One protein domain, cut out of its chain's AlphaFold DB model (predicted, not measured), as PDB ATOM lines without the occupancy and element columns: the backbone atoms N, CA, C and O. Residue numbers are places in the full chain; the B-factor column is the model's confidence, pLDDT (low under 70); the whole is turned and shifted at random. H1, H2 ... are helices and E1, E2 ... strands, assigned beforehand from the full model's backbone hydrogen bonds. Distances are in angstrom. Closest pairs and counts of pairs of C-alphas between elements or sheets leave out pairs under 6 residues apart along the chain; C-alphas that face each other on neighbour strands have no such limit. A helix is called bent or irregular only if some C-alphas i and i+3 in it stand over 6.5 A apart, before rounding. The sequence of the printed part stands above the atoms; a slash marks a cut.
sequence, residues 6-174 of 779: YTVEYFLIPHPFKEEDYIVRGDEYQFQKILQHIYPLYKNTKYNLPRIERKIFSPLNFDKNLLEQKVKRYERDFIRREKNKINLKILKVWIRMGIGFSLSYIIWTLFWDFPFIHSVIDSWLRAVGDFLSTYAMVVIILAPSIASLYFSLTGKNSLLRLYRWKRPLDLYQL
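Overview. This is residues 6 to 174 of the 779 residues of an uncharacterized protein of Candidatus Aerophobetes bacterium (UniProt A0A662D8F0). A very long helix, H2, makes the long axis; H4 and H5 run back along it, with H3 at the far turn, and at the other end a small three-stranded sheet with H1 makes a head that H2 crosses. The 169 printed residues hold named elements in the order E1, E2, H1, E3, H2, H3, H4, H5; the sheet order is E2, E1, E3, mixed, and the class is mostly helix. The whole is extended, with a radius of gyration of the C-alphas of 26.8 A, and flat, spanning 84 by 48 by 23 A.

Arrangement. In the sheet, inner strand E1, residues 6 to 14, is parallel to E3, residues 51 to 58, with N 8 and O 53 within hydrogen-bond range at 2.9 A. E1 forms an antiparallel hairpin with E2, residues 22 to 26, where N 11 and O 25 are 2.8 A apart. H1, residues 28 to 43, and H2, residues 64 to 113, are on one face of this sheet, two layers. H2 runs across the strands, at 64 degrees to E3 on the local plane; its closest C-alphas to E2 are Val 71 and Val 24, 6.3 A. H5, residues 159 to 174, touches H2 at a shallow tilt of 20 degrees, opposite ways, closest at C-alphas Leu 159 and Ile 90, 6.2 A. H5 touches H1 about perpendicular, at 89 degrees, closest at C-alphas Pro 168 and Gln 36, 5.2 A. H4, residues 134 to 154, was assigned as one helix by its hydrogen bonds but is bent, C-alphas 141 and 144 being 7.3 A apart. Its arm H4b, residues 144 to 154, touches H2 at a shallow tilt of 28 degrees, opposite ways, closest at C-alphas Ser 145 and Phe 101, 4.8 A. Arm H4a, residues 134 to 141, touches H2 at 36 degrees, only just steep, closest at C-alphas Ile 141 and Ser 104, 5.1 A. H3, residues 115 to 127, only just touches H2, with 3 pairs of C-alphas within 8 A, and only at the corner, closest at C-alphas Ile 117 and Phe 111, 6.5 A. Every O i to N i+4 pair is within hydrogen-bond range in H2, H3, H4a and H4b, against 10 of 12 in H1 and 5 of 12 in H5, where 10 of 13 O i to N i+3 pairs are within range.

Along the chain. E1 measures 26.5 A from C-alpha 6 at (-40.792, -26.655, -43.057), E3 22.6 A and E2 13.5 A. H2 measures 71.9 A, ending at C-alpha 113 (9.384, 11.792, -38.645). H5 measures 25.1 A, ending at C-alpha 174 (-42.603, -11.356, -46.821), H1 22.4 A, H3 19.0 A, H4b 15.4 A and H4a 10.7 A.

Size, cuts and confidence. The C-alphas farthest apart, Asn 61 and Gly 129, are 85.0 A apart. The printed part has no cut, and no link is long. Mean pLDDT of the printed part is 81.7; residues 45 to 49, 111 to 119 and 122 to 136 are under 70.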
ATOM      1  N   TYR A   6     -41.424 -27.170 -44.271       83.44
ATOM      2  CA  TYR A   6     -40.792 -26.655 -43.057       83.44
ATOM      3  C   TYR A   6     -41.854 -26.170 -42.081       83.44
ATOM      4  O   TYR A   6     -42.708 -25.360 -42.437       83.44
ATOM      5  N   THR A   7     -41.764 -26.612 -40.833       80.94
ATOM      6  CA  THR A   7     -42.660 -26.160 -39.766       80.94
ATOM      7  C   THR A   7     -41.897 -25.250 -38.815       80.94
ATOM      8  O   THR A   7     -40.790 -25.579 -38.388       80.94
ATOM      9  N   VAL A   8     -42.489 -24.106 -38.475       85.31
ATOM     10  CA  VAL A   8     -41.993 -23.219 -37.419       85.31
ATOM     11  C   VAL A   8     -43.022 -23.192 -36.304       85.31
ATOM     12  O   VAL A   8     -44.167 -22.804 -36.524       85.31
ATOM     13  N   GLU A   9     -42.613 -23.603 -35.111       86.44
ATOM     14  CA  GLU A   9     -43.511 -23.721 -33.969       86.44
ATOM     15  C   GLU A   9     -43.287 -22.609 -32.944       86.44
ATOM     16  O   GLU A   9     -42.156 -22.229 -32.623       86.44
ATOM     17  N   TYR A  10     -44.395 -22.127 -32.394       88.56
ATOM     18  CA  TYR A  10     -44.456 -21.169 -31.307       88.56
ATOM     19  C   TYR A  10     -45.360 -21.715 -30.202       88.56
ATOM     20  O   TYR A  10     -46.400 -22.306 -30.474       88.56
ATOM     21  N   PHE A  11     -45.000 -21.470 -28.951       88.19
ATOM     22  CA  PHE A  11     -45.805 -21.794 -27.779       88.19
ATOM     23  C   PHE A  11     -46.221 -20.511 -27.076       88.19
ATOM     24  O   PHE A  11     -45.396 -19.612 -26.864       88.19
ATOM     25  N   LEU A  12     -47.495 -20.439 -26.702       89.00
ATOM     26  CA  LEU A  12     -47.971 -19.468 -25.734       89.00
ATOM     27  C   LEU A  12     -47.700 -20.010 -24.329       89.00
ATOM     28  O   LEU A  12     -48.208 -21.066 -23.960       89.00
ATOM     29  N   ILE A  13     -46.884 -19.297 -23.557       89.44
ATOM     30  CA  ILE A  13     -46.420 -19.753 -22.244       89.44
ATOM     31  C   ILE A  13     -46.665 -18.674 -21.178       89.44
ATOM     32  O   ILE A  13     -46.589 -17.480 -21.500       89.44
ATOM     33  N   PRO A  14     -46.907 -19.046 -19.908       89.94
ATOM     34  CA  PRO A  14     -47.017 -18.082 -18.816       89.94
ATOM     35  C   PRO A  14     -45.741 -17.241 -18.675       89.94
ATOM     36  O   PRO A  14     -44.623 -17.767 -18.704       89.94
ATOM     37  N   HIS A  15     -45.875 -15.927 -18.483       90.44
ATOM     38  CA  HIS A  15     -44.731 -15.034 -18.301       90.44
ATOM     39  C   HIS A  15     -43.969 -15.434 -17.027       90.44
ATOM     40  O   HIS A  15     -44.583 -15.548 -15.966       90.44
ATOM     41  N   PRO A  16     -42.634 -15.593 -17.060       90.75
ATOM     42  CA  PRO A  16     -41.862 -16.075 -15.906       90.75
ATOM     43  C   PRO A  16     -41.736 -15.080 -14.738       90.75
ATOM     44  O   PRO A  16     -41.083 -15.389 -13.753       90.75
ATOM     45  N   PHE A  17     -42.311 -13.880 -14.853       90.88
ATOM     46  CA  PHE A  17     -42.068 -12.746 -13.941       90.88
ATOM     47  C   PHE A  17     -43.323 -11.897 -13.662       90.88
ATOM     48  O   PHE A  17     -43.207 -10.854 -13.026       90.88
ATOM     49  N   LYS A  18     -44.498 -12.297 -14.164       87.44
ATOM     50  CA  LYS A  18     -45.760 -11.561 -14.013       87.44
ATOM     51  C   LYS A  18     -46.909 -12.538 -13.836       87.44
ATOM     52  O   LYS A  18     -47.085 -13.387 -14.703       87.44
ATOM     53  N   GLU A  19     -47.667 -12.420 -12.755       77.06
ATOM     54  CA  GLU A  19     -48.948 -13.111 -12.586       77.06
ATOM     55  C   GLU A  19     -49.879 -12.639 -13.726       77.06
ATOM     56  O   GLU A  19     -49.849 -11.470 -14.089       77.06
ATOM     57  N   GLU A  20     -50.571 -13.559 -14.404       81.12
ATOM     58  CA  GLU A  20     -51.552 -13.281 -15.486       81.12
ATOM     59  C   GLU A  20     -51.064 -12.825 -16.884       81.12
ATOM     60  O   GLU A  20     -51.871 -12.721 -17.808       81.12
ATOM     61  N   ASP A  21     -49.764 -12.628 -17.125       86.62
ATOM     62  CA  ASP A  21     -49.262 -12.325 -18.482       86.62
ATOM     63  C   ASP A  21     -48.794 -13.595 -19.225       86.62
ATOM     64  O   ASP A  21     -48.272 -14.535 -18.621       86.62
ATOM     65  N   TYR A  22     -48.910 -13.603 -20.558       87.31
ATOM     66  CA  TYR A  22     -48.498 -14.706 -21.436       87.31
ATOM     67  C   TYR A  22     -47.644 -14.208 -22.595       87.31
ATOM     68  O   TYR A  22     -47.985 -13.240 -23.287       87.31
ATOM     69  N   ILE A  23     -46.571 -14.940 -22.871       89.12
ATOM     70  CA  ILE A  23     -45.581 -14.614 -23.894       89.12
ATOM     71  C   ILE A  23     -45.521 -15.699 -24.964       89.12
ATOM     72  O   ILE A  23     -45.806 -16.866 -24.711       89.12
ATOM     73  N   VAL A  24     -45.096 -15.311 -26.163       89.31
ATOM     74  CA  VAL A  24     -44.846 -16.243 -27.266       89.31
ATOM     75  C   VAL A  24     -43.364 -16.607 -27.294       89.31
ATOM     76  O   VAL A  24     -42.501 -15.725 -27.204       89.31
ATOM     77  N   ARG A  25     -43.056 -17.898 -27.432       87.56
ATOM     78  CA  ARG A  25     -41.690 -18.402 -27.628       87.56
ATOM     79  C   ARG A  25     -41.646 -19.475 -28.702       87.56
ATOM     80  O   ARG A  25     -42.490 -20.355 -28.708       87.56
ATOM     81  N   GLY A  26     -40.649 -19.411 -29.575       86.44
ATOM     82  CA  GLY A  26     -40.351 -20.446 -30.561       86.44
ATOM     83  C   GLY A  26     -38.882 -20.856 -30.509       86.44
ATOM     84  O   GLY A  26     -38.095 -20.300 -29.733       86.44
ATOM     85  N   ASP A  27     -38.502 -21.814 -31.351       83.94
ATOM     86  CA  ASP A  27     -37.098 -22.172 -31.547       83.94
ATOM     87  C   ASP A  27     -36.423 -21.161 -32.491       83.94
ATOM     88  O   ASP A  27     -36.498 -21.243 -33.719       83.94
ATOM     89  N   GLU A  28     -35.762 -20.173 -31.884       84.38
ATOM     90  CA  GLU A  28     -35.032 -19.110 -32.583       84.38
ATOM     91  C   GLU A  28     -33.940 -19.657 -33.529       84.38
ATOM     92  O   GLU A  28     -33.723 -19.101 -34.610       84.38
ATOM     93  N   TYR A  29     -33.263 -20.750 -33.156       82.62
ATOM     94  CA  TYR A  29     -32.183 -21.338 -33.952       82.62
ATOM     95  C   TYR A  29     -32.732 -22.095 -35.160       82.62
ATOM     96  O   TYR A  29     -32.266 -21.896 -36.286       82.62
ATOM     97  N   GLN A  30     -33.755 -22.922 -34.946       83.38
ATOM     98  CA  GLN A  30     -34.426 -23.637 -36.025       83.38
ATOM     99  C   GLN A  30     -35.061 -22.656 -37.012       83.38
ATOM    100  O   GLN A  30     -34.887 -22.815 -38.220       83.38
ATOM    101  N   PHE A  31     -35.701 -21.589 -36.522       85.38
ATOM    102  CA  PHE A  31     -36.267 -20.546 -37.375       85.38
ATOM    103  C   PHE A  31     -35.197 -19.874 -38.248       85.38
ATOM    104  O   PHE A  31     -35.374 -19.746 -39.462       85.38
ATOM    105  N   GLN A  32     -34.043 -19.515 -37.676       86.00
ATOM    106  CA  GLN A  32     -32.924 -18.958 -38.440       86.00
ATOM    107  C   GLN A  32     -32.391 -19.937 -39.497       86.00
ATOM    108  O   GLN A  32     -32.126 -19.529 -40.631       86.00
ATOM    109  N   LYS A  33     -32.241 -21.218 -39.145       86.06
ATOM    110  CA  LYS A  33     -31.754 -22.266 -40.054       86.06
ATOM    111  C   LYS A  33     -32.718 -22.486 -41.222       86.06
ATOM    112  O   LYS A  33     -32.269 -22.571 -42.365       86.06
ATOM    113  N   ILE A  34     -34.025 -22.507 -40.951       86.69
ATOM    114  CA  ILE A  34     -35.080 -22.601 -41.968       86.69
ATOM    115  C   ILE A  34     -34.980 -21.419 -42.935       86.69
ATOM    116  O   ILE A  34     -34.891 -21.629 -44.142       86.69
ATOM    117  N   LEU A  35     -34.896 -20.183 -42.428       87.50
ATOM    118  CA  LEU A  35     -34.740 -18.990 -43.271       87.50
ATOM    119  C   LEU A  35     -33.500 -19.072 -44.172       87.50
ATOM    120  O   LEU A  35     -33.580 -18.768 -45.361       87.50
ATOM    121  N   GLN A  36     -32.355 -19.492 -43.624       86.31
ATOM    122  CA  GLN A  36     -31.104 -19.637 -44.378       86.31
ATOM    123  C   GLN A  36     -31.202 -20.677 -45.492       86.31
ATOM    124  O   GLN A  36     -30.688 -20.443 -46.584       86.31
ATOM    125  N   HIS A  37     -31.859 -21.799 -45.219       85.88
ATOM    126  CA  HIS A  37     -32.029 -22.876 -46.184       85.88
ATOM    127  C   HIS A  37     -33.024 -22.505 -47.293       85.88
ATOM    128  O   HIS A  37     -32.811 -22.819 -48.460       85.88
ATOM    129  N   ILE A  38     -34.079 -21.770 -46.941       85.31
ATOM    130  CA  ILE A  38     -35.142 -21.365 -47.864       85.31
ATOM    131  C   ILE A  38     -34.738 -20.196 -48.754       85.31
ATOM    132  O   ILE A  38     -35.155 -20.139 -49.903       85.31
ATOM    133  N   TYR A  39     -33.921 -19.264 -48.269       86.94
ATOM    134  CA  TYR A  39     -33.501 -18.089 -49.036       86.94
ATOM    135  C   TYR A  39     -33.001 -18.360 -50.469       86.94
ATOM    136  O   TYR A  39     -33.500 -17.697 -51.384       86.94
ATOM    137  N   PRO A  40     -32.066 -19.298 -50.723       83.50
ATOM    138  CA  PRO A  40     -31.644 -19.605 -52.089       83.50
ATOM    139  C   PRO A  40     -32.777 -20.184 -52.952       83.50
ATOM    140  O   PRO A  40     -32.870 -19.822 -54.124       83.50
ATOM    141  N   LEU A  41     -33.657 -21.011 -52.372       80.81
ATOM    142  CA  LEU A  41     -34.820 -21.594 -53.057       80.81
ATOM    143  C   LEU A  41     -35.852 -20.515 -53.399       80.81
ATOM    144  O   LEU A  41     -36.357 -20.444 -54.508       80.81
ATOM    145  N   TYR A  42     -36.101 -19.600 -52.463       78.31
ATOM    146  CA  TYR A  42     -37.034 -18.501 -52.647       78.31
ATOM    147  C   TYR A  42     -36.578 -17.535 -53.748       78.31
ATOM    148  O   TYR A  42     -37.426 -17.032 -54.480       78.31
ATOM    149  N   LYS A  43     -35.272 -17.252 -53.868       78.81
ATOM    150  CA  LYS A  43     -34.736 -16.285 -54.841       78.81
ATOM    151  C   LYS A  43     -34.658 -16.839 -56.272       78.81
ATOM    152  O   LYS A  43     -34.678 -16.059 -57.219       78.81
ATOM    153  N   ASN A  44     -34.509 -18.149 -56.436       72.44
ATOM    154  CA  ASN A  44     -34.296 -18.763 -57.741       72.44
ATOM    155  C   ASN A  44     -35.603 -19.372 -58.267       72.44
ATOM    156  O   ASN A  44     -36.108 -20.333 -57.701       72.44
ATOM    157  N   THR A  45     -36.111 -18.836 -59.377       64.25
ATOM    158  CA  THR A  45     -37.357 -19.270 -60.037       64.25
ATOM    159  C   THR A  45     -37.294 -20.688 -60.612       64.25
ATOM    160  O   THR A  45     -38.318 -21.237 -60.993       64.25
ATOM    161  N   LYS A  46     -36.106 -21.309 -60.662       63.69
ATOM    162  CA  LYS A  46     -35.941 -22.713 -61.068       63.69
ATOM    163  C   LYS A  46     -36.346 -23.721 -59.988       63.69
ATOM    164  O   LYS A  46     -36.430 -24.906 -60.291       63.69
ATOM    165  N   TYR A  47     -36.526 -23.288 -58.739       64.50
ATOM    166  CA  TYR A  47     -36.937 -24.155 -57.635       64.50
ATOM    167  C   TYR A  47     -38.360 -23.822 -57.190       64.50
ATOM    168  O   TYR A  47     -38.748 -22.653 -57.164       64.50
ATOM    169  N   ASN A  48     -39.111 -24.845 -56.775       64.88
ATOM    170  CA  ASN A  48     -40.441 -24.656 -56.205       64.88
ATOM    171  C   ASN A  48     -40.374 -23.804 -54.933       64.88
ATOM    172  O   ASN A  48     -39.398 -23.834 -54.171       64.88
ATOM    173  N   LEU A  49     -41.454 -23.065 -54.686       69.88
ATOM    174  CA  LEU A  49     -41.637 -22.340 -53.439       69.88
ATOM    175  C   LEU A  49     -41.641 -23.331 -52.264       69.88
ATOM    176  O   LEU A  49     -42.461 -24.247 -52.242       69.88
ATOM    177  N   PRO A  50     -40.767 -23.156 -51.260       74.69
ATOM    178  CA  PRO A  50     -40.783 -24.034 -50.104       74.69
ATOM    179  C   PRO A  50     -42.087 -23.851 -49.329       74.69
ATOM    180  O   PRO A  50     -42.512 -22.724 -49.056       74.69
ATOM    181  N   ARG A  51     -42.704 -24.973 -48.947       79.31
ATOM    182  CA  ARG A  51     -43.937 -24.999 -48.160       79.31
ATOM    183  C   ARG A  51     -43.562 -24.738 -46.704       79.31
ATOM    184  O   ARG A  51     -42.914 -25.564 -46.066       79.31
ATOM    185  N   ILE A  52     -43.916 -23.570 -46.176       82.31
ATOM    186  CA  ILE A  52     -43.625 -23.199 -44.785       82.31
ATOM    187  C   ILE A  52     -44.942 -23.096 -44.037       82.31
ATOM    188  O   ILE A  52     -45.818 -22.350 -44.456       82.31
ATOM    189  N   GLU A  53     -45.065 -23.778 -42.906       81.06
ATOM    190  CA  GLU A  53     -46.225 -23.673 -42.024       81.06
ATOM    191  C   GLU A  53     -45.771 -23.112 -40.673       81.06
ATOM    192  O   GLU A  53     -44.899 -23.680 -40.013       81.06
ATOM    193  N   ARG A  54     -46.333 -21.971 -40.258       87.12
ATOM    194  CA  ARG A  54     -46.112 -21.425 -38.915       87.12
ATOM    195  C   ARG A  54     -47.253 -21.879 -38.016       87.12
ATOM    196  O   ARG A  54     -48.409 -21.699 -38.376       87.12
ATOM    197  N   LYS A  55     -46.945 -22.436 -36.849       87.56
ATOM    198  CA  LYS A  55     -47.934 -22.970 -35.904       87.56
ATOM    199  C   LYS A  55     -47.744 -22.343 -34.537       87.56
ATOM    200  O   LYS A  55     -46.634 -22.380 -34.014       87.56
ATOM    201  N   ILE A  56     -48.799 -21.793 -33.948       89.00
ATOM    202  CA  ILE A  56     -48.799 -21.401 -32.536       89.00
ATOM    203  C   ILE A  56     -49.704 -22.332 -31.734       89.00
ATOM    204  O   ILE A  56     -50.883 -22.449 -32.043       89.00
ATOM    205  N   PHE A  57     -49.156 -22.968 -30.700       87.38
ATOM    206  CA  PHE A  57     -49.917 -23.766 -29.742       87.38
ATOM    207  C   PHE A  57     -50.339 -22.878 -28.573       87.38
ATOM    208  O   PHE A  57     -49.489 -22.326 -27.863       87.38
ATOM    209  N   SER A  58     -51.650 -22.735 -28.395       88.00
ATOM    210  CA  SER A  58     -52.265 -21.950 -27.333       88.00
ATOM    211  C   SER A  58     -53.089 -22.871 -26.430       88.00
ATOM    212  O   SER A  58     -54.200 -23.235 -26.808       88.00
ATOM    213  N   PRO A  59     -52.590 -23.246 -25.235       80.56
ATOM    214  CA  PRO A  59     -53.334 -24.101 -24.302       80.56
ATOM    215  C   PRO A  59     -54.568 -23.407 -23.694       80.56
ATOM    216  O   PRO A  59     -55.335 -24.035 -22.973       80.56
ATOM    217  N   LEU A  60     -54.751 -22.115 -23.974       79.38
ATOM    218  CA  LEU A  60     -55.880 -21.294 -23.552       79.38
ATOM    219  C   LEU A  60     -56.571 -20.693 -24.776       79.38
ATOM    220  O   LEU A  60     -55.912 -20.383 -25.775       79.38
ATOM    221  N   ASN A  61     -57.878 -20.459 -24.671       76.06
ATOM    222  CA  ASN A  61     -58.624 -19.732 -25.690       76.06
ATOM    223  C   ASN A  61     -58.325 -18.232 -25.580       76.06
ATOM    224  O   ASN A  61     -58.767 -17.554 -24.659       76.06
ATOM    225  N   PHE A  62     -57.529 -17.735 -26.526       76.94
ATOM    226  CA  PHE A  62     -57.221 -16.320 -26.710       76.94
ATOM    227  C   PHE A  62     -57.849 -15.823 -28.012       76.94
ATOM    228  O   PHE A  62     -58.002 -16.587 -28.963       76.94
ATOM    229  N   ASP A  63     -58.120 -14.518 -28.085       82.00
ATOM    230  CA  ASP A  63     -58.484 -13.870 -29.345       82.00
ATOM    231  C   ASP A  63     -57.416 -14.138 -30.426       82.00
ATOM    232  O   ASP A  63     -56.216 -13.879 -30.242       82.00
ATOM    233  N   LYS A  64     -57.877 -14.647 -31.574       82.44
ATOM    234  CA  LYS A  64     -57.071 -14.967 -32.755       82.44
ATOM    235  C   LYS A  64     -56.232 -13.766 -33.190       82.44
ATOM    236  O   LYS A  64     -55.026 -13.902 -33.406       82.44
ATOM    237  N   ASN A  65     -56.834 -12.578 -33.250       85.06
ATOM    238  CA  ASN A  65     -56.151 -11.363 -33.694       85.06
ATOM    239  C   ASN A  65     -55.035 -10.960 -32.725       85.06
ATOM    240  O   ASN A  65     -53.929 -10.598 -33.147       85.06
ATOM    241  N   LEU A  66     -55.291 -11.067 -31.421       86.31
ATOM    242  CA  LEU A  66     -54.302 -10.788 -30.386       86.31
ATOM    243  C   LEU A  66     -53.108 -11.756 -30.455       86.31
ATOM    244  O   LEU A  66     -51.956 -11.318 -30.363       86.31
ATOM    245  N   LEU A  67     -53.355 -13.054 -30.665       86.94
ATOM    246  CA  LEU A  67     -52.302 -14.062 -30.832       86.94
ATOM    247  C   LEU A  67     -51.446 -13.804 -32.073       86.94
ATOM    248  O   LEU A  67     -50.215 -13.798 -31.973       86.94
ATOM    249  N   GLU A  68     -52.067 -13.517 -33.220       86.94
ATOM    250  CA  GLU A  68     -51.332 -13.161 -34.435       86.94
ATOM    251  C   GLU A  68     -50.432 -11.940 -34.213       86.94
ATOM    252  O   GLU A  68     -49.277 -11.916 -34.651       86.94
ATOM    253  N   GLN A  69     -50.931 -10.918 -33.509       87.44
ATOM    254  CA  GLN A  69     -50.132  -9.747 -33.163       87.44
ATOM    255  C   GLN A  69     -48.966 -10.100 -32.233       87.44
ATOM    256  O   GLN A  69     -47.860  -9.595 -32.448       87.44
ATOM    257  N   LYS A  70     -49.175 -10.955 -31.221       87.75
ATOM    258  CA  LYS A  70     -48.105 -11.409 -30.316       87.75
ATOM    259  C   LYS A  70     -47.012 -12.172 -31.077       87.75
ATOM    260  O   LYS A  70     -45.835 -11.875 -30.869       87.75
ATOM    261  N   VAL A  71     -47.370 -13.064 -32.006       88.56
ATOM    262  CA  VAL A  71     -46.405 -13.781 -32.867       88.56
ATOM    263  C   VAL A  71     -45.651 -12.810 -33.773       88.56
ATOM    264  O   VAL A  71     -44.419 -12.790 -33.759       88.56
ATOM    265  N   LYS A  72     -46.362 -11.928 -34.491       87.44
ATOM    266  CA  LYS A  72     -45.741 -10.915 -35.364       87.44
ATOM    267  C   LYS A  72     -44.756 -10.031 -34.594       87.44
ATOM    268  O   LYS A  72     -43.703  -9.683 -35.127       87.44
ATOM    269  N   ARG A  73     -45.078  -9.652 -33.350       85.19
ATOM    270  CA  ARG A  73     -44.165  -8.897 -32.471       85.19
ATOM    271  C   ARG A  73     -42.930  -9.729 -32.126       85.19
ATOM    272  O   ARG A  73     -41.823  -9.270 -32.394       85.19
ATOM    273  N   TYR A  74     -43.119 -10.953 -31.633       86.62
ATOM    274  CA  TYR A  74     -42.031 -11.868 -31.277       86.62
ATOM    275  C   TYR A  74     -41.028 -12.073 -32.425       86.62
ATOM    276  O   TYR A  74     -39.823 -11.880 -32.241       86.62
ATOM    277  N   GLU A  75     -41.514 -12.386 -33.627       86.00
ATOM    278  CA  GLU A  75     -40.665 -12.585 -34.805       86.00
ATOM    279  C   GLU A  75     -39.917 -11.301 -35.185       86.00
ATOM    280  O   GLU A  75     -38.710 -11.327 -35.435       86.00
ATOM    281  N   ARG A  76     -40.601 -10.148 -35.179       85.19
ATOM    282  CA  ARG A  76     -39.988  -8.848 -35.489       85.19
ATOM    283  C   ARG A  76     -38.848  -8.526 -34.530       85.19
ATOM    284  O   ARG A  76     -37.795  -8.050 -34.962       85.19
ATOM    285  N   ASP A  77     -39.051  -8.771 -33.240       82.75
ATOM    286  CA  ASP A  77     -38.045  -8.526 -32.211       82.75
ATOM    287  C   ASP A  77     -36.872  -9.498 -32.325       82.75
ATOM    288  O   ASP A  77     -35.718  -9.088 -32.179       82.75
ATOM    289  N   PHE A  78     -37.136 -10.769 -32.630       84.38
ATOM    290  CA  PHE A  78     -36.099 -11.748 -32.941       84.38
ATOM    291  C   PHE A  78     -35.239 -11.298 -34.130       84.38
ATOM    292  O   PHE A  78     -34.025 -11.136 -33.981       84.38
ATOM    293  N   ILE A  79     -35.858 -10.982 -35.270       85.88
ATOM    294  CA  ILE A  79     -35.152 -10.546 -36.482       85.88
ATOM    295  C   ILE A  79     -34.354  -9.269 -36.227       85.88
ATOM    296  O   ILE A  79     -33.203  -9.158 -36.652       85.88
ATOM    297  N   ARG A  80     -34.917  -8.306 -35.489       82.56
ATOM    298  CA  ARG A  80     -34.200  -7.082 -35.115       82.56
ATOM    299  C   ARG A  80     -32.977  -7.381 -34.248       82.56
ATOM    300  O   ARG A  80     -31.918  -6.796 -34.484       82.56
ATOM    301  N   ARG A  81     -33.101  -8.263 -33.250       83.19
ATOM    302  CA  ARG A  81     -31.981  -8.668 -32.383       83.19
ATOM    303  C   ARG A  81     -30.880  -9.353 -33.192       83.19
ATOM    304  O   ARG A  81     -29.718  -8.983 -33.034       83.19
ATOM    305  N   GLU A  82     -31.229 -10.272 -34.088       84.38
ATOM    306  CA  GLU A  82     -30.253 -10.965 -34.935       84.38
ATOM    307  C   GLU A  82     -29.580 -10.038 -35.953       84.38
ATOM    308  O   GLU A  82     -28.349 -10.013 -36.031       84.38
ATOM    309  N   LYS A  83     -30.337  -9.181 -36.653       85.12
ATOM    310  CA  LYS A  83     -29.753  -8.171 -37.555       85.12
ATOM    311  C   LYS A  83     -28.779  -7.257 -36.813       85.12
ATOM    312  O   LYS A  83     -27.666  -7.053 -37.285       85.12
ATOM    313  N   ASN A  84     -29.134  -6.781 -35.619       83.50
ATOM    314  CA  ASN A  84     -28.239  -5.955 -34.806       83.50
ATOM    315  C   ASN A  84     -26.959  -6.699 -34.391       83.50
ATOM    316  O   ASN A  84     -25.878  -6.113 -34.444       83.50
ATOM    317  N   LYS A  85     -27.049  -7.981 -34.002       83.69
ATOM    318  CA  LYS A  85     -25.867  -8.804 -33.688       83.69
ATOM    319  C   LYS A  85     -24.941  -8.943 -34.898       83.69
ATOM    320  O   LYS A  85     -23.725  -8.843 -34.737       83.69
ATOM    321  N   ILE A  86     -25.495  -9.155 -36.093       87.62
ATOM    322  CA  ILE A  86     -24.722  -9.249 -37.339       87.62
ATOM    323  C   ILE A  86     -24.103  -7.889 -37.691       87.62
ATOM    324  O   ILE A  86     -22.895  -7.819 -37.905       87.62
ATOM    325  N   ASN A  87     -24.877  -6.802 -37.660       86.06
ATOM    326  CA  ASN A  87     -24.392  -5.449 -37.953       86.06
ATOM    327  C   ASN A  87     -23.267  -5.017 -36.999       86.06
ATOM    328  O   ASN A  87     -22.297  -4.405 -37.429       86.06
ATOM    329  N   LEU A  88     -23.337  -5.390 -35.715       85.75
ATOM    330  CA  LEU A  88     -22.245  -5.157 -34.762       85.75
ATOM    331  C   LEU A  88     -20.957  -5.889 -35.159       85.75
ATOM    332  O   LEU A  88     -19.866  -5.356 -34.960       85.75
ATOM    333  N   LYS A  89     -21.056  -7.109 -35.704       88.88
ATOM    334  CA  LYS A  89     -19.887  -7.827 -36.233       88.88
ATOM    335  C   LYS A  89     -19.338  -7.131 -37.478       88.88
ATOM    336  O   LYS A  89     -18.131  -6.952 -37.551       88.88
ATOM    337  N   ILE A  90     -20.208  -6.697 -38.394       90.25
ATOM    338  CA  ILE A  90     -19.827  -5.953 -39.608       90.25
ATOM    339  C   ILE A  90     -19.079  -4.667 -39.229       90.25
ATOM    340  O   ILE A  90     -17.963  -4.453 -39.691       90.25
ATOM    341  N   LEU A  91     -19.631  -3.871 -38.309       88.62
ATOM    342  CA  LEU A  91     -18.993  -2.657 -37.797       88.62
ATOM    343  C   LEU A  91     -17.611  -2.932 -37.200       88.62
ATOM    344  O   LEU A  91     -16.657  -2.229 -37.510       88.62
ATOM    345  N   LYS A  92     -17.464  -3.981 -36.382       89.31
ATOM    346  CA  LYS A  92     -16.152  -4.350 -35.828       89.31
ATOM    347  C   LYS A  92     -15.125  -4.678 -36.911       89.31
ATOM    348  O   LYS A  92     -13.951  -4.396 -36.708       89.31
ATOM    349  N   VAL A  93     -15.539  -5.283 -38.025       90.81
ATOM    350  CA  VAL A  93     -14.630  -5.586 -39.140       90.81
ATOM    351  C   VAL A  93     -14.221  -4.305 -39.869       90.81
ATOM    352  O   VAL A  93     -13.029  -4.103 -40.067       90.81
ATOM    353  N   TRP A  94     -15.157  -3.398 -40.164       92.62
ATOM    354  CA  TRP A  94     -14.829  -2.095 -40.765       92.62
ATOM    355  C   TRP A  94     -13.926  -1.236 -39.878       92.62
ATOM    356  O   TRP A  94     -12.964  -0.644 -40.364       92.62
ATOM    357  N   ILE A  95     -14.163  -1.222 -38.563       90.12
ATOM    358  CA  ILE A  95     -13.275  -0.542 -37.611       90.12
ATOM    359  C   ILE A  95     -11.863  -1.137 -37.679       90.12
ATOM    360  O   ILE A  95     -10.895  -0.389 -37.753       90.12
ATOM    361  N   ARG A  96     -11.721  -2.470 -37.707       89.88
ATOM    362  CA  ARG A  96     -10.405  -3.123 -37.848       89.88
ATOM    363  C   ARG A  96      -9.722  -2.801 -39.174       89.88
ATOM    364  O   ARG A  96      -8.508  -2.631 -39.177       89.88
ATOM    365  N   MET A  97     -10.470  -2.697 -40.274       90.94
ATOM    366  CA  MET A  97      -9.926  -2.221 -41.552       90.94
ATOM    367  C   MET A  97      -9.395  -0.796 -41.421       90.94
ATOM    368  O   MET A  97      -8.234  -0.564 -41.733       90.94
ATOM    369  N   GLY A  98     -10.195   0.119 -40.863       91.44
ATOM    370  CA  GLY A  98      -9.775   1.498 -40.600       91.44
ATOM    371  C   GLY A  98      -8.513   1.570 -39.738       91.44
ATOM    372  O   GLY A  98      -7.580   2.283 -40.087       91.44
ATOM    373  N   ILE A  99      -8.437   0.771 -38.667       92.62
ATOM    374  CA  ILE A  99      -7.245   0.664 -37.810       92.62
ATOM    375  C   ILE A  99      -6.046   0.105 -38.586       92.62
ATOM    376  O   ILE A  99      -4.950   0.624 -38.434       92.62
ATOM    377  N   GLY A 100      -6.227  -0.923 -39.420       92.88
ATOM    378  CA  GLY A 100      -5.148  -1.497 -40.233       92.88
ATOM    379  C   GLY A 100      -4.543  -0.478 -41.199       92.88
ATOM    380  O   GLY A 100      -3.327  -0.302 -41.213       92.88
ATOM    381  N   PHE A 101      -5.390   0.258 -41.923       91.12
ATOM    382  CA  PHE A 101      -4.944   1.364 -42.778       91.12
ATOM    383  C   PHE A 101      -4.277   2.480 -41.972       91.12
ATOM    384  O   PHE A 101      -3.235   2.995 -42.367       91.12
ATOM    385  N   SER A 102      -4.838   2.814 -40.810       91.19
ATOM    386  CA  SER A 102      -4.275   3.828 -39.916       91.19
ATOM    387  C   SER A 102      -2.906   3.428 -39.373       91.19
ATOM    388  O   SER A 102      -2.030   4.270 -39.280       91.19
ATOM    389  N   LEU A 103      -2.690   2.152 -39.045       91.19
ATOM    390  CA  LEU A 103      -1.391   1.643 -38.607       91.19
ATOM    391  C   LEU A 103      -0.361   1.707 -39.728       91.19
ATOM    392  O   LEU A 103       0.753   2.140 -39.476       91.19
ATOM    393  N   SER A 104      -0.729   1.337 -40.957       89.81
ATOM    394  CA  SER A 104       0.147   1.547 -42.116       89.81
ATOM    395  C   SER A 104       0.510   3.021 -42.287       89.81
ATOM    396  O   SER A 104       1.673   3.338 -42.511       89.81
ATOM    397  N   TYR A 105      -0.460   3.924 -42.114       85.12
ATOM    398  CA  TYR A 105      -0.214   5.362 -42.161       85.12
ATOM    399  C   TYR A 105       0.679   5.842 -41.008       85.12
ATOM    400  O   TYR A 105       1.585   6.625 -41.240       85.12
ATOM    401  N   ILE A 106       0.503   5.329 -39.787       86.06
ATOM    402  CA  ILE A 106       1.372   5.641 -38.640       86.06
ATOM    403  C   ILE A 106       2.793   5.118 -38.867       86.06
ATOM    404  O   ILE A 106       3.759   5.802 -38.560       86.06
ATOM    405  N   ILE A 107       2.953   3.905 -39.397       83.94
ATOM    406  CA  ILE A 107       4.277   3.364 -39.729       83.94
ATOM    407  C   ILE A 107       4.931   4.250 -40.790       83.94
ATOM    408  O   ILE A 107       6.087   4.630 -40.626       83.94
ATOM    409  N   TRP A 108       4.176   4.641 -41.822       78.75
ATOM    410  CA  TRP A 108       4.619   5.624 -42.807       78.75
ATOM    411  C   TRP A 108       5.072   6.925 -42.137       78.75
ATOM    412  O   TRP A 108       6.205   7.341 -42.360       78.75
ATOM    413  N   THR A 109       4.260   7.522 -41.255       74.25
ATOM    414  CA  THR A 109       4.630   8.755 -40.541       74.25
ATOM    415  C   THR A 109       5.818   8.565 -39.604       74.25
ATOM    416  O   THR A 109       6.618   9.469 -39.457       74.25
ATOM    417  N   LEU A 110       6.005   7.399 -38.986       75.81
ATOM    418  CA  LEU A 110       7.159   7.148 -38.118       75.81
ATOM    419  C   LEU A 110       8.462   7.050 -38.915       75.81
ATOM    420  O   LEU A 110       9.461   7.650 -38.523       75.81
ATOM    421  N   PHE A 111       8.451   6.349 -40.054       69.12
ATOM    422  CA  PHE A 111       9.576   6.382 -40.996       69.12
ATOM    423  C   PHE A 111       9.825   7.800 -41.530       69.12
ATOM    424  O   PHE A 111      10.964   8.184 -41.810       69.12
ATOM    425  N   TRP A 112       8.767   8.603 -41.625       65.00
ATOM    426  CA  TRP A 112       8.826  10.001 -42.017       65.00
ATOM    427  C   TRP A 112       9.460  10.893 -40.939       65.00
ATOM    428  O   TRP A 112      10.449  11.559 -41.216       65.00
ATOM    429  N   ASP A 113       8.977  10.864 -39.704       61.09
ATOM    430  CA  ASP A 113       9.384  11.792 -38.645       61.09
ATOM    431  C   ASP A 113      10.705  11.401 -37.965       61.09
ATOM    432  O   ASP A 113      11.408  12.256 -37.422       61.09
ATOM    433  N   PHE A 114      11.083  10.116 -38.012       64.88
ATOM    434  CA  PHE A 114      12.220   9.582 -37.261       64.88
ATOM    435  C   PHE A 114      13.189   8.779 -38.146       64.88
ATOM    436  O   PHE A 114      13.174   7.545 -38.143       64.88
ATOM    437  N   PRO A 115      14.124   9.452 -38.844       57.00
ATOM    438  CA  PRO A 115      15.103   8.799 -39.722       57.00
ATOM    439  C   PRO A 115      15.983   7.758 -39.015       57.00
ATOM    440  O   PRO A 115      16.450   6.806 -39.641       57.00
ATOM    441  N   PHE A 116      16.191   7.893 -37.699       62.31
ATOM    442  CA  PHE A 116      16.963   6.913 -36.939       62.31
ATOM    443  C   PHE A 116      16.299   5.527 -36.938       62.31
ATOM    444  O   PHE A 116      17.012   4.531 -36.874       62.31
ATOM    445  N   ILE A 117      14.969   5.430 -37.069       69.06
ATOM    446  CA  ILE A 117      14.259   4.144 -37.128       69.06
ATOM    447  C   ILE A 117      14.741   3.329 -38.331       69.06
ATOM    448  O   ILE A 117      15.025   2.142 -38.187       69.06
ATOM    449  N   HIS A 118      14.934   3.976 -39.487       67.44
ATOM    450  CA  HIS A 118      15.538   3.332 -40.654       67.44
ATOM    451  C   HIS A 118      16.943   2.829 -40.329       67.44
ATOM    452  O   HIS A 118      17.273   1.690 -40.640       67.44
ATOM    453  N   SER A 119      17.781   3.658 -39.699       64.62
ATOM    454  CA  SER A 119      19.151   3.254 -39.357       64.62
ATOM    455  C   SER A 119      19.190   2.072 -38.385       64.62
ATOM    456  O   SER A 119      20.023   1.184 -38.545       64.62
ATOM    457  N   VAL A 120      18.265   2.019 -37.424       73.50
ATOM    458  CA  VAL A 120      18.150   0.919 -36.462       73.50
ATOM    459  C   VAL A 120      17.721  -0.360 -37.175       73.50
ATOM    460  O   VAL A 120      18.407  -1.366 -37.047       73.50
ATOM    461  N   ILE A 121      16.650  -0.329 -37.973       74.00
ATOM    462  CA  ILE A 121      16.164  -1.515 -38.700       74.00
ATOM    463  C   ILE A 121      17.219  -2.025 -39.688       74.00
ATOM    464  O   ILE A 121      17.478  -3.224 -39.748       74.00
ATOM    465  N   ASP A 122      17.873  -1.121 -40.417       67.44
ATOM    466  CA  ASP A 122      18.952  -1.465 -41.343       67.44
ATOM    467  C   ASP A 122      20.158  -2.068 -40.606       67.44
ATOM    468  O   ASP A 122      20.714  -3.063 -41.054       67.44
ATOM    469  N   SER A 123      20.523  -1.553 -39.427       66.19
ATOM    470  CA  SER A 123      21.605  -2.129 -38.607       66.19
ATOM    471  C   SER A 123      21.286  -3.553 -38.145       66.19
ATOM    472  O   SER A 123      22.168  -4.408 -38.122       66.19
ATOM    473  N   TRP A 124      20.022  -3.824 -37.811       69.06
ATOM    474  CA  TRP A 124      19.563  -5.163 -37.446       69.06
ATOM    475  C   TRP A 124      19.582  -6.126 -38.636       69.06
ATOM    476  O   TRP A 124      20.037  -7.256 -38.483       69.06
ATOM    477  N   LEU A 125      19.151  -5.689 -39.825       66.12
ATOM    478  CA  LEU A 125      19.240  -6.504 -41.044       66.12
ATOM    479  C   LEU A 125      20.699  -6.793 -41.421       66.12
ATOM    480  O   LEU A 125      21.040  -7.939 -41.715       66.12
ATOM    481  N   ARG A 126      21.585  -5.796 -41.293       61.03
ATOM    482  CA  ARG A 126      23.026  -5.945 -41.555       61.03
ATOM    483  C   ARG A 126      23.695  -6.948 -40.632       61.03
ATOM    484  O   ARG A 126      24.581  -7.670 -41.076       61.03
ATOM    485  N   ALA A 127      23.264  -7.029 -39.374       58.44
ATOM    486  CA  ALA A 127      23.762  -8.035 -38.438       58.44
ATOM    487  C   ALA A 127      23.468  -9.478 -38.901       58.44
ATOM    488  O   ALA A 127      24.169 -10.400 -38.494       58.44
ATOM    489  N   VAL A 128      22.468  -9.669 -39.770       57.72
ATOM    490  CA  VAL A 128      22.077 -10.962 -40.361       57.72
ATOM    491  C   VAL A 128      22.585 -11.106 -41.812       57.72
ATOM    492  O   VAL A 128      22.381 -12.140 -42.442       57.72
ATOM    493  N   GLY A 129      23.304 -10.108 -42.339       49.88
ATOM    494  CA  GLY A 129      23.860 -10.116 -43.697       49.88
ATOM    495  C   GLY A 129      22.911  -9.620 -44.794       49.88
ATOM    496  O   GLY A 129      23.207  -9.819 -45.969       49.88
ATOM    497  N   ASP A 130      21.805  -8.968 -44.429       58.22
ATOM    498  CA  ASP A 130      20.830  -8.372 -45.353       58.22
ATOM    499  C   ASP A 130      20.799  -6.833 -45.211       58.22
ATOM    500  O   ASP A 130      21.413  -6.269 -44.304       58.22
ATOM    501  N   PHE A 131      20.108  -6.117 -46.097       64.00
ATOM    502  CA  PHE A 131      19.978  -4.656 -46.035       64.00
ATOM    503  C   PHE A 131      18.537  -4.198 -46.250       64.00
ATOM    504  O   PHE A 131      17.741  -4.835 -46.942       64.00
ATOM    505  N   LEU A 132      18.180  -3.053 -45.666       66.88
ATOM    506  CA  LEU A 132      16.833  -2.511 -45.816       66.88
ATOM    507  C   LEU A 132      16.644  -1.915 -47.222       66.88
ATOM    508  O   LEU A 132      16.965  -0.752 -47.466       66.88
ATOM    509  N   SER A 133      16.120  -2.707 -48.159       63.12
ATOM    510  CA  SER A 133      15.764  -2.225 -49.501       63.12
ATOM    511  C   SER A 133      14.483  -1.376 -49.496       63.12
ATOM    512  O   SER A 133      13.610  -1.525 -48.635       63.12
ATOM    513  N   THR A 134      14.319  -0.510 -50.503       62.22
ATOM    514  CA  THR A 134      13.097   0.297 -50.693       62.22
ATOM    515  C   THR A 134      11.847  -0.581 -50.785       62.22
ATOM    516  O   THR A 134      10.804  -0.249 -50.223       62.22
ATOM    517  N   TYR A 135      11.964  -1.747 -51.426       64.62
ATOM    518  CA  TYR A 135      10.894  -2.740 -51.493       64.62
ATOM    519  C   TYR A 135      10.520  -3.278 -50.104       64.62
ATOM    520  O   TYR A 135       9.341  -3.286 -49.745       64.62
ATOM    521  N   ALA A 136      11.510  -3.660 -49.289       68.38
ATOM    522  CA  ALA A 136      11.273  -4.145 -47.930       68.38
ATOM    523  C   ALA A 136      10.571  -3.089 -47.058       68.38
ATOM    524  O   ALA A 136       9.646  -3.422 -46.317       68.38
ATOM    525  N   MET A 137      10.930  -1.808 -47.199       70.62
ATOM    526  CA  MET A 137      10.228  -0.716 -46.514       70.62
ATOM    527  C   MET A 137       8.755  -0.621 -46.911       70.62
ATOM    528  O   MET A 137       7.890  -0.555 -46.036       70.62
ATOM    529  N   VAL A 138       8.451  -0.649 -48.213       74.56
ATOM    530  CA  VAL A 138       7.065  -0.601 -48.706       74.56
ATOM    531  C   VAL A 138       6.250  -1.774 -48.157       74.56
ATOM    532  O   VAL A 138       5.115  -1.582 -47.716       74.56
ATOM    533  N   VAL A 139       6.836  -2.973 -48.102       80.62
ATOM    534  CA  VAL A 139       6.189  -4.156 -47.517       80.62
ATOM    535  C   VAL A 139       5.909  -3.962 -46.023       80.62
ATOM    536  O   VAL A 139       4.790  -4.232 -45.587       80.62
ATOM    537  N   ILE A 140       6.867  -3.450 -45.241       82.50
ATOM    538  CA  ILE A 140       6.684  -3.173 -43.805       82.50
ATOM    539  C   ILE A 140       5.563  -2.149 -43.582       82.50
ATOM    540  O   ILE A 140       4.698  -2.351 -42.727       82.50
ATOM    541  N   ILE A 141       5.544  -1.072 -44.371       84.69
ATOM    542  CA  ILE A 141       4.523  -0.021 -44.294       84.69
ATOM    543  C   ILE A 141       3.137  -0.589 -44.625       84.69
ATOM    544  O   ILE A 141       2.172  -0.337 -43.898       84.69
ATOM    545  N   LEU A 142       3.006  -1.368 -45.701       88.31
ATOM    546  CA  LEU A 142       1.712  -1.861 -46.185       88.31
ATOM    547  C   LEU A 142       1.220  -3.130 -45.478       88.31
ATOM    548  O   LEU A 142       0.028  -3.436 -45.558       88.31
ATOM    549  N   ALA A 143       2.084  -3.847 -44.757       90.62
ATOM    550  CA  ALA A 143       1.756  -5.110 -44.093       90.62
ATOM    551  C   ALA A 143       0.462  -5.056 -43.251       90.62
ATOM    552  O   ALA A 143      -0.405  -5.915 -43.452       90.62
ATOM    553  N   PRO A 144       0.248  -4.057 -42.366       93.56
ATOM    554  CA  PRO A 144      -0.990  -3.956 -41.589       93.56
ATOM    555  C   PRO A 144      -2.248  -3.814 -42.456       93.56
ATOM    556  O   PRO A 144      -3.274  -4.439 -42.171       93.56
ATOM    557  N   SER A 145      -2.170  -3.028 -43.532       92.00
ATOM    558  CA  SER A 145      -3.270  -2.827 -44.481       92.00
ATOM    559  C   SER A 145      -3.596  -4.105 -45.246       92.00
ATOM    560  O   SER A 145      -4.761  -4.504 -45.299       92.00
ATOM    561  N   ILE A 146      -2.574  -4.780 -45.780       90.19
ATOM    562  CA  ILE A 146      -2.714  -6.039 -46.526       90.19
ATOM    563  C   ILE A 146      -3.318  -7.118 -45.624       90.19
ATOM    564  O   ILE A 146      -4.300  -7.762 -46.001       90.19
ATOM    565  N   ALA A 147      -2.794  -7.275 -44.405       89.69
ATOM    566  CA  ALA A 147      -3.311  -8.235 -43.439       89.69
ATOM    567  C   ALA A 147      -4.777  -7.941 -43.085       89.69
ATOM    568  O   ALA A 147      -5.618  -8.844 -43.096       89.69
ATOM    569  N   SER A 148      -5.114  -6.678 -42.808       89.75
ATOM    570  CA  SER A 148      -6.481  -6.289 -42.452       89.75
ATOM    571  C   SER A 148      -7.468  -6.531 -43.600       89.75
ATOM    572  O   SER A 148      -8.540  -7.104 -43.378       89.75
ATOM    573  N   LEU A 149      -7.082  -6.199 -44.837       89.75
ATOM    574  CA  LEU A 149      -7.837  -6.523 -46.052       89.75
ATOM    575  C   LEU A 149      -8.053  -8.028 -46.190       89.75
ATOM    576  O   LEU A 149      -9.200  -8.471 -46.280       89.75
ATOM    577  N   TYR A 150      -6.981  -8.815 -46.119       88.94
ATOM    578  CA  TYR A 150      -7.049 -10.266 -46.238       88.94
ATOM    579  C   TYR A 150      -8.026 -10.866 -45.219       88.94
ATOM    580  O   TYR A 150      -9.018 -11.491 -45.602       88.94
ATOM    581  N   PHE A 151      -7.845 -10.591 -43.923       85.62
ATOM    582  CA  PHE A 151      -8.708 -11.147 -42.878       85.62
ATOM    583  C   PHE A 151     -10.159 -10.652 -42.955       85.62
ATOM    584  O   PHE A 151     -11.079 -11.399 -42.596       85.62
ATOM    585  N   SER A 152     -10.389  -9.425 -43.436       88.38
ATOM    586  CA  SER A 152     -11.738  -8.880 -43.632       88.38
ATOM    587  C   SER A 152     -12.514  -9.575 -44.760       88.38
ATOM    588  O   SER A 152     -13.747  -9.645 -44.692       88.38
ATOM    589  N   LEU A 153     -11.817 -10.144 -45.751       85.88
ATOM    590  CA  LEU A 153     -12.406 -10.781 -46.932       85.88
ATOM    591  C   LEU A 153     -12.457 -12.313 -46.835       85.88
ATOM    592  O   LEU A 153     -13.469 -12.912 -47.211       85.88
ATOM    593  N   THR A 154     -11.427 -12.956 -46.280       83.38
ATOM    594  CA  THR A 154     -11.278 -14.426 -46.293       83.38
ATOM    595  C   THR A 154     -11.615 -15.101 -44.960       83.38
ATOM    596  O   THR A 154     -11.946 -16.288 -44.928       83.38
ATOM    597  N   GLY A 155     -11.601 -14.361 -43.848       78.12
ATOM    598  CA  GLY A 155     -11.778 -14.922 -42.508       78.12
ATOM    599  C   GLY A 155     -13.165 -15.523 -42.218       78.12
ATOM    600  O   GLY A 155     -14.163 -15.272 -42.897       78.12
ATOM    601  N   LYS A 156     -13.273 -16.271 -41.107       75.94
ATOM    602  CA  LYS A 156     -14.546 -16.863 -40.632       75.94
ATOM    603  C   LYS A 156     -15.653 -15.819 -40.416       75.94
ATOM    604  O   LYS A 156     -16.823 -16.127 -40.621       75.94
ATOM    605  N   ASN A 157     -15.271 -14.595 -40.042       82.69
ATOM    606  CA  ASN A 157     -16.153 -13.436 -39.878       82.69
ATOM    607  C   ASN A 157     -15.978 -12.409 -41.011       82.69
ATOM    608  O   ASN A 157     -16.069 -11.210 -40.752       82.69
ATOM    609  N   SER A 158     -15.680 -12.850 -42.237       88.31
ATOM    610  CA  SER A 158     -15.501 -11.925 -43.353       88.31
ATOM    611  C   SER A 158     -16.768 -11.132 -43.664       88.31
ATOM    612  O   SER A 158     -17.890 -11.612 -43.463       88.31
ATOM    613  N   LEU A 159     -16.591  -9.921 -44.196       88.06
ATOM    614  CA  LEU A 159     -17.694  -9.041 -44.589       88.06
ATOM    615  C   LEU A 159     -18.646  -9.755 -45.553       88.06
ATOM    616  O   LEU A 159     -19.857  -9.746 -45.341       88.06
ATOM    617  N   LEU A 160     -18.102 -10.463 -46.547       86.75
ATOM    618  CA  LEU A 160     -18.878 -11.243 -47.514       86.75
ATOM    619  C   LEU A 160     -19.792 -12.270 -46.833       86.75
ATOM    620  O   LEU A 160     -20.978 -12.356 -47.159       86.75
ATOM    621  N   ARG A 161     -19.269 -13.033 -45.865       86.94
ATOM    622  CA  ARG A 161     -20.056 -14.031 -45.125       86.94
ATOM    623  C   ARG A 161     -21.112 -13.372 -44.243       86.94
ATOM    624  O   ARG A 161     -22.255 -13.820 -44.244       86.94
ATOM    625  N   LEU A 162     -20.766 -12.291 -43.545       89.19
ATOM    626  CA  LEU A 162     -21.693 -11.576 -42.663       89.19
ATOM    627  C   LEU A 162     -22.856 -10.936 -43.436       89.19
ATOM    628  O   LEU A 162     -24.008 -11.078 -43.025       89.19
ATOM    629  N   TYR A 163     -22.591 -10.305 -44.585       87.94
ATOM    630  CA  TYR A 163     -23.646  -9.780 -45.455       87.94
ATOM    631  C   TYR A 163     -24.511 -10.900 -46.044       87.94
ATOM    632  O   TYR A 163     -25.735 -10.768 -46.082       87.94
ATOM    633  N   ARG A 164     -23.914 -12.033 -46.447       85.94
ATOM    634  CA  ARG A 164     -24.674 -13.211 -46.902       85.94
ATOM    635  C   ARG A 164     -25.573 -13.777 -45.801       85.94
ATOM    636  O   ARG A 164     -26.719 -14.093 -46.088       85.94
ATOM    637  N   TRP A 165     -25.103 -13.851 -44.555       84.69
ATOM    638  CA  TRP A 165     -25.896 -14.312 -43.407       84.69
ATOM    639  C   TRP A 165     -27.069 -13.397 -43.053       84.69
ATOM    640  O   TRP A 165     -28.042 -13.862 -42.462       84.69
ATOM    641  N   LYS A 166     -26.996 -12.115 -43.414       86.88
ATOM    642  CA  LYS A 166     -28.067 -11.151 -43.157       86.88
ATOM    643  C   LYS A 166     -29.251 -11.307 -44.113       86.88
ATOM    644  O   LYS A 166     -30.388 -11.227 -43.659       86.88
ATOM    645  N   ARG A 167     -28.994 -11.551 -45.405       86.38
ATOM    646  CA  ARG A 167     -30.025 -11.578 -46.466       86.38
ATOM    647  C   ARG A 167     -31.204 -12.533 -46.192       86.38
ATOM    648  O   ARG A 167     -32.341 -12.119 -46.390       86.38
ATOM    649  N   PRO A 168     -31.002 -13.763 -45.674       87.81
ATOM    650  CA  PRO A 168     -32.113 -14.649 -45.325       87.81
ATOM    651  C   PRO A 168     -33.105 -14.063 -44.314       87.81
ATOM    652  O   PRO A 168     -34.286 -14.391 -44.351       87.81
ATOM    653  N   LEU A 169     -32.654 -13.163 -43.433       87.31
ATOM    654  CA  LEU A 169     -33.512 -12.511 -42.439       87.31
ATOM    655  C   LEU A 169     -34.472 -11.484 -43.063       87.31
ATOM    656  O   LEU A 169     -35.386 -11.018 -42.383       87.31
ATOM    657  N   ASP A 170     -34.272 -11.099 -44.327       84.12
ATOM    658  CA  ASP A 170     -35.178 -10.200 -45.048       84.12
ATOM    659  C   ASP A 170     -36.449 -10.924 -45.523       84.12
ATOM    660  O   ASP A 170     -37.500 -10.289 -45.607       84.12
ATOM    661  N   LEU A 171     -36.412 -12.257 -45.695       83.94
ATOM    662  CA  LEU A 171     -37.599 -13.067 -46.019       83.94
ATOM    663  C   LEU A 171     -38.723 -12.923 -44.994       83.94
ATOM    664  O   LEU A 171     -39.892 -13.058 -45.340       83.94
ATOM    665  N   TYR A 172     -38.381 -12.631 -43.738       83.19
ATOM    666  CA  TYR A 172     -39.372 -12.384 -42.695       83.19
ATOM    667  C   TYR A 172     -40.378 -11.294 -43.097       83.19
ATOM    668  O   TYR A 172     -41.566 -11.415 -42.818       83.19
ATOM    669  N   GLN A 173     -39.934 -10.245 -43.798       81.88
ATOM    670  CA  GLN A 173     -40.817  -9.149 -44.217       81.88
ATOM    671  C   GLN A 173     -41.860  -9.575 -45.261       81.88
ATOM    672  O   GLN A 173     -42.777  -8.804 -45.547       81.88
ATOM    673  N   LEU A 174     -41.698 -10.763 -45.844       82.62
ATOM    674  CA  LEU A 174     -42.603 -11.356 -46.821       82.62
ATOM    675  C   LEU A 174     -43.577 -12.350 -46.168       82.62
ATOM    676  O   LEU A 174     -44.588 -12.693 -46.768       82.62
TER     677      LEU A 174